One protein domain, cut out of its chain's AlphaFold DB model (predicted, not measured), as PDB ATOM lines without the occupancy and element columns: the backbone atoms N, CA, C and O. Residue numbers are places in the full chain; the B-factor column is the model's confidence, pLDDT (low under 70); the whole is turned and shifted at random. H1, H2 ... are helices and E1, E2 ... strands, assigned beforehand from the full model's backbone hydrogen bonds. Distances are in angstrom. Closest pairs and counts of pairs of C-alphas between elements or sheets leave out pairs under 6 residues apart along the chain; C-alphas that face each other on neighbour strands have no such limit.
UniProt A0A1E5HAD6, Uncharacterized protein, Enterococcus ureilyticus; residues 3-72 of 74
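This is residues 3 to 72 of the 74 residues of an uncharacterized protein of Enterococcus ureilyticus (UniProt A0A1E5HAD6). Little regular structure: a small antiparallel sheet, E2 E3 E4, meets two short helices, H1 and H2, among long loops. E1 and the E2 to E3 loop reach opposite ends of the long axis. The 70 printed residues hold E1 E2 E3 E4 H1 H2, class mixed, 24 residues in named elements. E2 E3 E4 form a meander, each strand the antiparallel neighbour of the one before. The whole is only just compact, close to loose, radius of gyration of the C-alphas 12.9 A, spanning 41 by 28 by 17 A.

E2 is residues 17 to 20, 10.6 A long; E3, 32 to 35, 10.3 A; E4, 41 to 43. E1, 13 to 15, begins at C-alpha 13 (-31.931, 43.704, 27.109). H1 is 44 to 47; H2, 62 to 67, ends at C-alpha 67 (-31.472, 30.587, 23.370).

In hairpin E2 and E3, N 19 and O 33 are within hydrogen-bond range, 2.9 A; in hairpin E3 and E4, N 34 and O 42, 2.8 A. H1 and H2 are on the sheet but only graze it. They touch, closest at the C-alphas of Leu 47 and Ala 65, 4.6 A. In H2 every O i to N i+4 pair is within range; H1 is too short for one. E1 runs on into E2 at 33 degrees; its residues 14 to 15 pair antiparallel with 70 to 71.

The farthest C-alphas, Glu 12 and Gly 26, are 41.3 A apart. The printed part has no cut; links E2 to E3 and H1 to H2 are long. pLDDT is under 70 at residues 3 to 12, 23, 27 to 30 and 72.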
ATOM      1  N   PRO A   3     -27.162  44.768  27.836       63.50
ATOM      2  CA  PRO A   3     -27.698  45.120  26.528       63.50
ATOM      3  C   PRO A   3     -27.673  43.881  25.628       63.50
ATOM      4  O   PRO A   3     -26.707  43.109  25.648       63.50
ATOM      5  N   GLY A   4     -28.757  43.660  24.889       57.38
ATOM      6  CA  GLY A   4     -28.808  42.579  23.915       57.38
ATOM      7  C   GLY A   4     -27.767  42.795  22.825       57.38
ATOM      8  O   GLY A   4     -27.605  43.896  22.305       57.38
ATOM      9  N   ASN A   5     -27.026  41.740  22.495       67.00
ATOM     10  CA  ASN A   5     -26.165  41.753  21.323       67.00
ATOM     11  C   ASN A   5     -27.012  41.360  20.112       67.00
ATOM     12  O   ASN A   5     -27.485  40.225  20.057       67.00
ATOM     13  N   SER A   6     -27.152  42.260  19.142       63.12
ATOM     14  CA  SER A   6     -27.922  42.045  17.910       63.12
ATOM     15  C   SER A   6     -27.439  40.858  17.067       63.12
ATOM     16  O   SER A   6     -28.206  40.319  16.278       63.12
ATOM     17  N   ALA A   7     -26.208  40.373  17.270       62.97
ATOM     18  CA  ALA A   7     -25.732  39.127  16.664       62.97
ATOM     19  C   ALA A   7     -26.414  37.866  17.237       62.97
ATOM     20  O   ALA A   7     -26.370  36.797  16.629       62.97
ATOM     21  N   HIS A   8     -27.018  37.965  18.423       60.78
ATOM     22  CA  HIS A   8     -27.527  36.820  19.180       60.78
ATOM     23  C   HIS A   8     -28.944  37.013  19.732       60.78
ATOM     24  O   HIS A   8     -29.532  36.039  20.186       60.78
ATOM     25  N   THR A   9     -29.517  38.220  19.706       57.91
ATOM     26  CA  THR A   9     -30.882  38.487  20.178       57.91
ATOM     27  C   THR A   9     -31.445  39.778  19.583       57.91
ATOM     28  O   THR A   9     -30.708  40.736  19.370       57.91
ATOM     29  N   ASP A  10     -32.755  39.810  19.345       63.06
ATOM     30  CA  ASP A  10     -33.486  40.997  18.878       63.06
ATOM     31  C   ASP A  10     -33.976  41.882  20.047       63.06
ATOM     32  O   ASP A  10     -34.598  42.918  19.831       63.06
ATOM     33  N   ALA A  11     -33.721  41.477  21.296       64.00
ATOM     34  CA  ALA A  11     -34.166  42.207  22.481       64.00
ATOM     35  C   ALA A  11     -33.173  43.284  22.927       64.00
ATOM     36  O   ALA A  11     -31.969  43.047  22.966       64.00
ATOM     37  N   GLU A  12     -33.684  44.438  23.370       66.88
ATOM     38  CA  GLU A  12     -32.868  45.549  23.890       66.88
ATOM     39  C   GLU A  12     -32.064  45.157  25.133       66.88
ATOM     40  O   GLU A  12     -30.979  45.679  25.397       66.88
ATOM     41  N   SER A  13     -32.584  44.214  25.915       72.12
ATOM     42  CA  SER A  13     -31.931  43.704  27.109       72.12
ATOM     43  C   SER A  13     -32.117  42.209  27.247       72.12
ATOM     44  O   SER A  13     -33.181  41.656  26.976       72.12
ATOM     45  N   ILE A  14     -31.069  41.560  27.736       79.81
ATOM     46  CA  ILE A  14     -31.056  40.133  28.017       79.81
ATOM     47  C   ILE A  14     -30.655  39.857  29.458       79.81
ATOM     48  O   ILE A  14     -29.896  40.601  30.101       79.81
ATOM     49  N   TYR A  15     -31.121  38.721  29.951       82.44
ATOM     50  CA  TYR A  15     -30.547  38.065  31.108       82.44
ATOM     51  C   TYR A  15     -30.129  36.645  30.746       82.44
ATOM     52  O   TYR A  15     -30.615  36.038  29.795       82.44
ATOM     53  N   ARG A  16     -29.172  36.127  31.510       85.19
ATOM     54  CA  ARG A  16     -28.732  34.739  31.416       85.19
ATOM     55  C   ARG A  16     -28.718  34.184  32.824       85.19
ATOM     56  O   ARG A  16     -28.221  34.846  33.735       85.19
ATOM     57  N   VAL A  17     -29.254  32.987  32.999       86.25
ATOM     58  CA  VAL A  17     -29.167  32.268  34.268       86.25
ATOM     59  C   VAL A  17     -27.933  31.390  34.195       86.25
ATOM     60  O   VAL A  17     -27.859  30.519  33.332       86.25
ATOM     61  N   SER A  18     -26.958  31.637  35.067       88.31
ATOM     62  CA  SER A  18     -25.734  30.847  35.136       88.31
ATOM     63  C   SER A  18     -25.683  30.006  36.404       88.31
ATOM     64  O   SER A  18     -26.183  30.394  37.460       88.31
ATOM     65  N   ARG A  19     -25.051  28.838  36.301       87.31
ATOM     66  CA  ARG A  19     -24.672  28.019  37.451       87.31
ATOM     67  C   ARG A  19     -23.257  27.506  37.274       87.31
ATOM     68  O   ARG A  19     -22.785  27.321  36.152       87.31
ATOM     69  N   LYS A  20     -22.598  27.207  38.389       83.56
ATOM     70  CA  LYS A  20     -21.378  26.406  38.353       83.56
ATOM     71  C   LYS A  20     -21.784  24.970  38.046       83.56
ATOM     72  O   LYS A  20     -22.646  24.425  38.737       83.56
ATOM     73  N   ALA A  21     -21.198  24.387  37.011       76.12
ATOM     74  CA  ALA A  21     -21.473  23.007  36.661       76.12
ATOM     75  C   ALA A  21     -21.138  22.094  37.846       76.12
ATOM     76  O   ALA A  21     -20.132  22.299  38.538       76.12
ATOM     77  N   THR A  22     -21.964  21.075  38.075       72.50
ATOM     78  CA  THR A  22     -21.703  20.099  39.134       72.50
ATOM     79  C   THR A  22     -20.351  19.427  38.863       72.50
ATOM     80  O   THR A  22     -20.092  19.012  37.725       72.50
ATOM     81  N   PRO A  23     -19.443  19.344  39.850       68.62
ATOM     82  CA  PRO A  23     -18.182  18.637  39.681       68.62
ATOM     83  C   PRO A  23     -18.461  17.168  39.360       68.62
ATOM     84  O   PRO A  23     -19.183  16.498  40.095       68.62
ATOM     85  N   VAL A  24     -17.889  16.660  38.271       71.62
ATOM     86  CA  VAL A  24     -17.938  15.230  37.953       71.62
ATOM     87  C   VAL A  24     -16.647  14.607  38.466       71.62
ATOM     88  O   VAL A  24     -15.561  15.089  38.141       71.62
ATOM     89  N   ALA A  25     -16.752  13.549  39.274       73.69
ATOM     90  CA  ALA A  25     -15.587  12.841  39.795       73.69
ATOM     91  C   ALA A  25     -14.655  12.417  38.641       73.69
ATOM     92  O   ALA A  25     -15.104  11.858  37.642       73.69
ATOM     93  N   GLY A  26     -13.363  12.736  38.756       73.62
ATOM     94  CA  GLY A  26     -12.358  12.456  37.724       73.62
ATOM     95  C   GLY A  26     -12.273  13.476  36.578       73.62
ATOM     96  O   GLY A  26     -11.414  13.323  35.713       73.62
ATOM     97  N   LYS A  27     -13.101  14.531  36.560       65.62
ATOM     98  CA  LYS A  27     -12.990  15.636  35.592       65.62
ATOM     99  C   LYS A  27     -12.635  16.941  36.298       65.62
ATOM    100  O   LYS A  27     -13.336  17.395  37.197       65.62
ATOM    101  N   GLN A  28     -11.541  17.565  35.870       54.47
ATOM    102  CA  GLN A  28     -11.117  18.860  36.390       54.47
ATOM    103  C   GLN A  28     -12.031  19.972  35.857       54.47
ATOM    104  O   GLN A  28     -12.144  20.140  34.650       54.47
ATOM    105  N   GLY A  29     -12.645  20.731  36.775       58.03
ATOM    106  CA  GLY A  29     -13.335  21.999  36.511       58.03
ATOM    107  C   GLY A  29     -14.403  21.936  35.418       58.03
ATOM    108  O   GLY A  29     -14.128  22.227  34.262       58.03
ATOM    109  N   SER A  30     -15.653  21.656  35.778       67.75
ATOM    110  CA  SER A  30     -16.759  21.573  34.812       67.75
ATOM    111  C   SER A  30     -17.263  22.937  34.286       67.75
ATOM    112  O   SER A  30     -18.104  22.977  33.393       67.75
ATOM    113  N   GLY A  31     -16.687  24.053  34.753       81.12
ATOM    114  CA  GLY A  31     -16.946  25.400  34.230       81.12
ATOM    115  C   GLY A  31     -18.295  25.995  34.650       81.12
ATOM    116  O   GLY A  31     -18.897  25.574  35.640       81.12
ATOM    117  N   MET A  32     -18.737  27.019  33.916       88.75
ATOM    118  CA  MET A  32     -20.073  27.608  34.042       88.75
ATOM    119  C   MET A  32     -21.018  27.000  33.005       88.75
ATOM    120  O   MET A  32     -20.615  26.721  31.874       88.75
ATOM    121  N   GLU A  33     -22.282  26.847  33.381       90.75
ATOM    122  CA  GLU A  33     -23.383  26.499  32.487       90.75
ATOM    123  C   GLU A  33     -24.412  27.624  32.468       90.75
ATOM    124  O   GLU A  33     -24.597  28.311  33.474       90.75
ATOM    125  N   TYR A  34     -25.099  27.778  31.341       90.75
ATOM    126  CA  TYR A  34     -26.165  28.755  31.159       90.75
ATOM    127  C   TYR A  34     -27.455  28.046  30.755       90.75
ATOM    128  O   TYR A  34     -27.420  27.142  29.919       90.75
ATOM    129  N   MET A  35     -28.570  28.441  31.365       92.06
ATOM    130  CA  MET A  35     -29.890  27.902  31.043       92.06
ATOM    131  C   MET A  35     -30.445  28.574  29.782       92.06
ATOM    132  O   MET A  35     -30.313  29.791  29.630       92.06
ATOM    133  N   ASP A  36     -31.036  27.787  28.888       88.94
ATOM    134  CA  ASP A  36     -31.800  28.284  27.745       88.94
ATOM    135  C   ASP A  36     -33.276  28.553  28.093       88.94
ATOM    136  O   ASP A  36     -33.733  28.277  29.205       88.94
ATOM    137  N   VAL A  37     -34.027  29.112  27.142       85.44
ATOM    138  CA  VAL A  37     -35.469  29.389  27.294       85.44
ATOM    139  C   VAL A  37     -36.332  28.143  27.528       85.44
ATOM    140  O   VAL A  37     -37.421  28.267  28.081       85.44
ATOM    141  N   ASP A  38     -35.851  26.961  27.140       87.38
ATOM    142  CA  ASP A  38     -36.542  25.676  27.286       87.38
ATOM    143  C   ASP A  38     -36.176  24.966  28.611       87.38
ATOM    144  O   ASP A  38     -36.694  23.891  28.916       87.38
ATOM    145  N   GLY A  39     -35.285  25.553  29.421       87.75
ATOM    146  CA  GLY A  39     -34.822  24.998  30.694       87.75
ATOM    147  C   GLY A  39     -33.621  24.048  30.591       87.75
ATOM    148  O   GLY A  39     -33.210  23.476  31.608       87.75
ATOM    149  N   ASN A  40     -33.018  23.880  29.411       90.62
ATOM    150  CA  ASN A  40     -31.806  23.077  29.251       90.62
ATOM    151  C   ASN A  40     -30.568  23.862  29.680       90.62
ATOM    152  O   ASN A  40     -30.440  25.062  29.445       90.62
ATOM    153  N   TRP A  41     -29.606  23.155  30.265       89.75
ATOM    154  CA  TRP A  41     -28.335  23.732  30.689       89.75
ATOM    155  C   TRP A  41     -27.236  23.443  29.677       89.75
ATOM    156  O   TRP A  41     -26.994  22.291  29.315       89.75
ATOM    157  N   TRP A  42     -26.534  24.495  29.266       90.31
ATOM    158  CA  TRP A  42     -25.471  24.417  28.277       90.31
ATOM    159  C   TRP A  42     -24.131  24.868  28.857       90.31
ATOM    160  O   TRP A  42     -24.052  25.961  29.421       90.31
ATOM    161  N   PRO A  43     -23.050  24.086  28.689       90.25
ATOM    162  CA  PRO A  43     -21.726  24.492  29.142       90.25
ATOM    163  C   PRO A  43     -21.214  25.678  28.326       90.25
ATOM    164  O   PRO A  43     -21.359  25.710  27.104       90.25
ATOM    165  N   GLU A  44     -20.545  26.626  28.988       87.88
ATOM    166  CA  GLU A  44     -20.014  27.846  28.363       87.88
ATOM    167  C   GLU A  44     -19.137  27.560  27.135       87.88
ATOM    168  O   GLU A  44     -19.152  28.311  26.159       87.88
ATOM    169  N   SER A  45     -18.412  26.440  27.154       87.00
ATOM    170  CA  SER A  45     -17.565  25.993  26.049       87.00
ATOM    171  C   SER A  45     -18.327  25.716  24.757       87.00
ATOM    172  O   SER A  45     -17.705  25.744  23.707       87.00
ATOM    173  N   LYS A  46     -19.643  25.472  24.791       88.88
ATOM    174  CA  LYS A  46     -20.481  25.322  23.588       88.88
ATOM    175  C   LYS A  46     -21.136  26.629  23.145       88.88
ATOM    176  O   LYS A  46     -21.708  26.682  22.065       88.88
ATOM    177  N   LEU A  47     -21.064  27.677  23.962       89.75
ATOM    178  CA  LEU A  47     -21.756  28.949  23.729       89.75
ATOM    179  C   LEU A  47     -20.830  30.035  23.175       89.75
ATOM    180  O   LEU A  47     -21.299  31.100  22.789       89.75
ATOM    181  N   LYS A  48     -19.518  29.788  23.160       88.19
ATOM    182  CA  LYS A  48     -18.510  30.705  22.621       88.19
ATOM    183  C   LYS A  48     -18.125  30.271  21.212       88.19
ATOM    184  O   LYS A  48     -17.616  29.166  21.043       88.19
ATOM    185  N   GLU A  49     -18.351  31.143  20.235       88.81
ATOM    186  CA  GLU A  49     -18.035  30.888  18.820       88.81
ATOM    187  C   GLU A  49     -16.529  30.775  18.566       88.81
ATOM    188  O   GLU A  49     -16.091  29.957  17.762       88.81
ATOM    189  N   PHE A  50     -15.726  31.520  19.328       89.19
ATOM    190  CA  PHE A  50     -14.272  31.510  19.221       89.19
ATOM    191  C   PHE A  50     -13.612  31.159  20.556       89.19
ATOM    192  O   PHE A  50     -14.050  31.570  21.636       89.19
ATOM    193  N   HIS A  51     -12.513  30.413  20.485       85.00
ATOM    194  CA  HIS A  51     -11.615  30.200  21.611       85.00
ATOM    195  C   HIS A  51     -10.790  31.459  21.910       85.00
ATOM    196  O   HIS A  51     -10.653  32.365  21.085       85.00
ATOM    197  N   LYS A  52     -10.181  31.503  23.103       76.81
ATOM    198  CA  LYS A  52      -9.223  32.557  23.459       76.81
ATOM    199  C   LYS A  52      -8.039  32.480  22.483       76.81
ATOM    200  O   LYS A  52      -7.289  31.512  22.518       76.81
ATOM    201  N   GLY A  53      -7.923  33.468  21.595       81.38
ATOM    202  CA  GLY A  53      -6.973  33.466  20.474       81.38
ATOM    203  C   GLY A  53      -7.618  33.553  19.086       81.38
ATOM    204  O   GLY A  53      -6.892  33.587  18.103       81.38
ATOM    205  N   GLY A  54      -8.953  33.603  18.990       85.38
ATOM    206  CA  GLY A  54      -9.668  33.858  17.732       85.38
ATOM    207  C   GLY A  54      -9.906  32.623  16.860       85.38
ATOM    208  O   GLY A  54     -10.539  32.732  15.817       85.38
ATOM    209  N   ASN A  55      -9.451  31.440  17.284       91.50
ATOM    210  CA  ASN A  55      -9.735  30.195  16.571       91.50
ATOM    211  C   ASN A  55     -11.218  29.815  16.709       91.50
ATOM    212  O   ASN A  55     -11.735  29.866  17.832       91.50
ATOM    213  N   PRO A  56     -11.896  29.402  15.623       90.25
ATOM    214  CA  PRO A  56     -13.284  28.965  15.684       90.25
ATOM    215  C   PRO A  56     -13.414  27.721  16.563       90.25
ATOM    216  O   PRO A  56     -12.564  26.830  16.552       90.25
ATOM    217  N   ASN A  57     -14.487  27.673  17.342       89.38
ATOM    218  CA  ASN A  57     -14.784  26.556  18.215       89.38
ATOM    219  C   ASN A  57     -15.603  25.499  17.462       89.38
ATOM    220  O   ASN A  57     -16.767  25.749  17.146       89.38
ATOM    221  N   PRO A  58     -15.062  24.290  17.225       89.31
ATOM    222  CA  PRO A  58     -15.777  23.242  16.493       89.31
ATOM    223  C   PRO A  58     -17.010  22.722  17.244       89.31
ATOM    224  O   PRO A  58     -17.873  22.085  16.650       89.31
ATOM    225  N   ASN A  59     -17.107  22.987  18.550       88.94
ATOM    226  CA  ASN A  59     -18.234  22.588  19.389       88.94
ATOM    227  C   ASN A  59     -19.238  23.725  19.618       88.94
ATOM    228  O   ASN A  59     -20.105  23.601  20.490       88.94
ATOM    229  N   PHE A  60     -19.100  24.842  18.898       90.69
ATOM    230  CA  PHE A  60     -20.014  25.964  19.023       90.69
ATOM    231  C   PHE A  60     -21.426  25.565  18.591       90.69
ATOM    232  O   PHE A  60     -21.650  25.047  17.499       90.69
ATOM    233  N   ASN A  61     -22.391  25.826  19.466       90.88
ATOM    234  CA  ASN A  61     -23.799  25.611  19.207       90.88
ATOM    235  C   ASN A  61     -24.496  26.970  19.108       90.88
ATOM    236  O   ASN A  61     -24.848  27.573  20.123       90.88
ATOM    237  N   HIS A  62     -24.724  27.419  17.873       89.12
ATOM    238  CA  HIS A  62     -25.356  28.705  17.589       89.12
ATOM    239  C   HIS A  62     -26.772  28.810  18.179       89.12
ATOM    240  O   HIS A  62     -27.149  29.860  18.700       89.12
ATOM    241  N   LYS A  63     -27.557  27.721  18.144       88.62
ATOM    242  CA  LYS A  63     -28.910  27.700  18.723       88.62
ATOM    243  C   LYS A  63     -28.852  27.893  20.237       88.62
ATOM    244  O   LYS A  63     -29.475  28.807  20.757       88.62
ATOM    245  N   ALA A  64     -28.036  27.106  20.936       88.44
ATOM    246  CA  ALA A  64     -27.884  27.233  22.386       88.44
ATOM    247  C   ALA A  64     -27.297  28.594  22.798       88.44
ATOM    248  O   ALA A  64     -27.686  29.169  23.815       88.44
ATOM    249  N   ALA A  65     -26.366  29.143  22.010       88.50
ATOM    250  CA  ALA A  65     -25.846  30.484  22.235       88.50
ATOM    251  C   ALA A  65     -26.984  31.508  22.201       88.50
ATOM    252  O   ALA A  65     -27.151  32.218  23.185       88.50
ATOM    253  N   LYS A  66     -27.819  31.509  21.157       86.94
ATOM    254  CA  LYS A  66     -28.997  32.382  21.054       86.94
ATOM    255  C   LYS A  66     -29.996  32.160  22.196       86.94
ATOM    256  O   LYS A  66     -30.350  33.100  22.897       86.94
ATOM    257  N   ASP A  67     -30.383  30.915  22.443       88.00
ATOM    258  CA  ASP A  67     -31.472  30.587  23.370       88.00
ATOM    259  C   ASP A  67     -31.104  30.799  24.846       88.00
ATOM    260  O   ASP A  67     -31.978  30.958  25.692       88.00
ATOM    261  N   THR A  68     -29.810  30.851  25.178       87.12
ATOM    262  CA  THR A  68     -29.346  31.239  26.524       87.12
ATOM    263  C   THR A  68     -29.306  32.756  26.745       87.12
ATOM    264  O   THR A  68     -28.960  33.182  27.846       87.12
ATOM    265  N   HIS A  69     -29.615  33.577  25.731       86.50
ATOM    266  CA  HIS A  69     -29.756  35.037  25.831       86.50
ATOM    267  C   HIS A  69     -31.244  35.390  25.954       86.50
ATOM    268  O   HIS A  69     -31.886  35.814  24.994       86.50
ATOM    269  N   ILE A  70     -31.796  35.181  27.153       81.19
ATOM    270  CA  ILE A  70     -33.233  35.289  27.409       81.19
ATOM    271  C   ILE A  70     -33.639  36.775  27.401       81.19
ATOM    272  O   ILE A  70     -33.073  37.559  28.173       81.19
ATOM    273  N   PRO A  71     -34.585  37.189  26.541       77.94
ATOM    274  CA  PRO A  71     -34.981  38.586  26.404       77.94
ATOM    275  C   PRO A  71     -35.737  39.093  27.641       77.94
ATOM    276  O   PRO A  71     -36.538  38.371  28.236       77.94
ATOM    277  N   VAL A  72     -35.493  40.347  28.025       69.88
ATOM    278  CA  VAL A  72     -36.240  41.064  29.070       69.88
ATOM    279  C   VAL A  72     -37.145  42.094  28.398       69.88
ATOM    280  O   VAL A  72     -36.639  43.021  27.776       69.88
TER     281      VAL A  72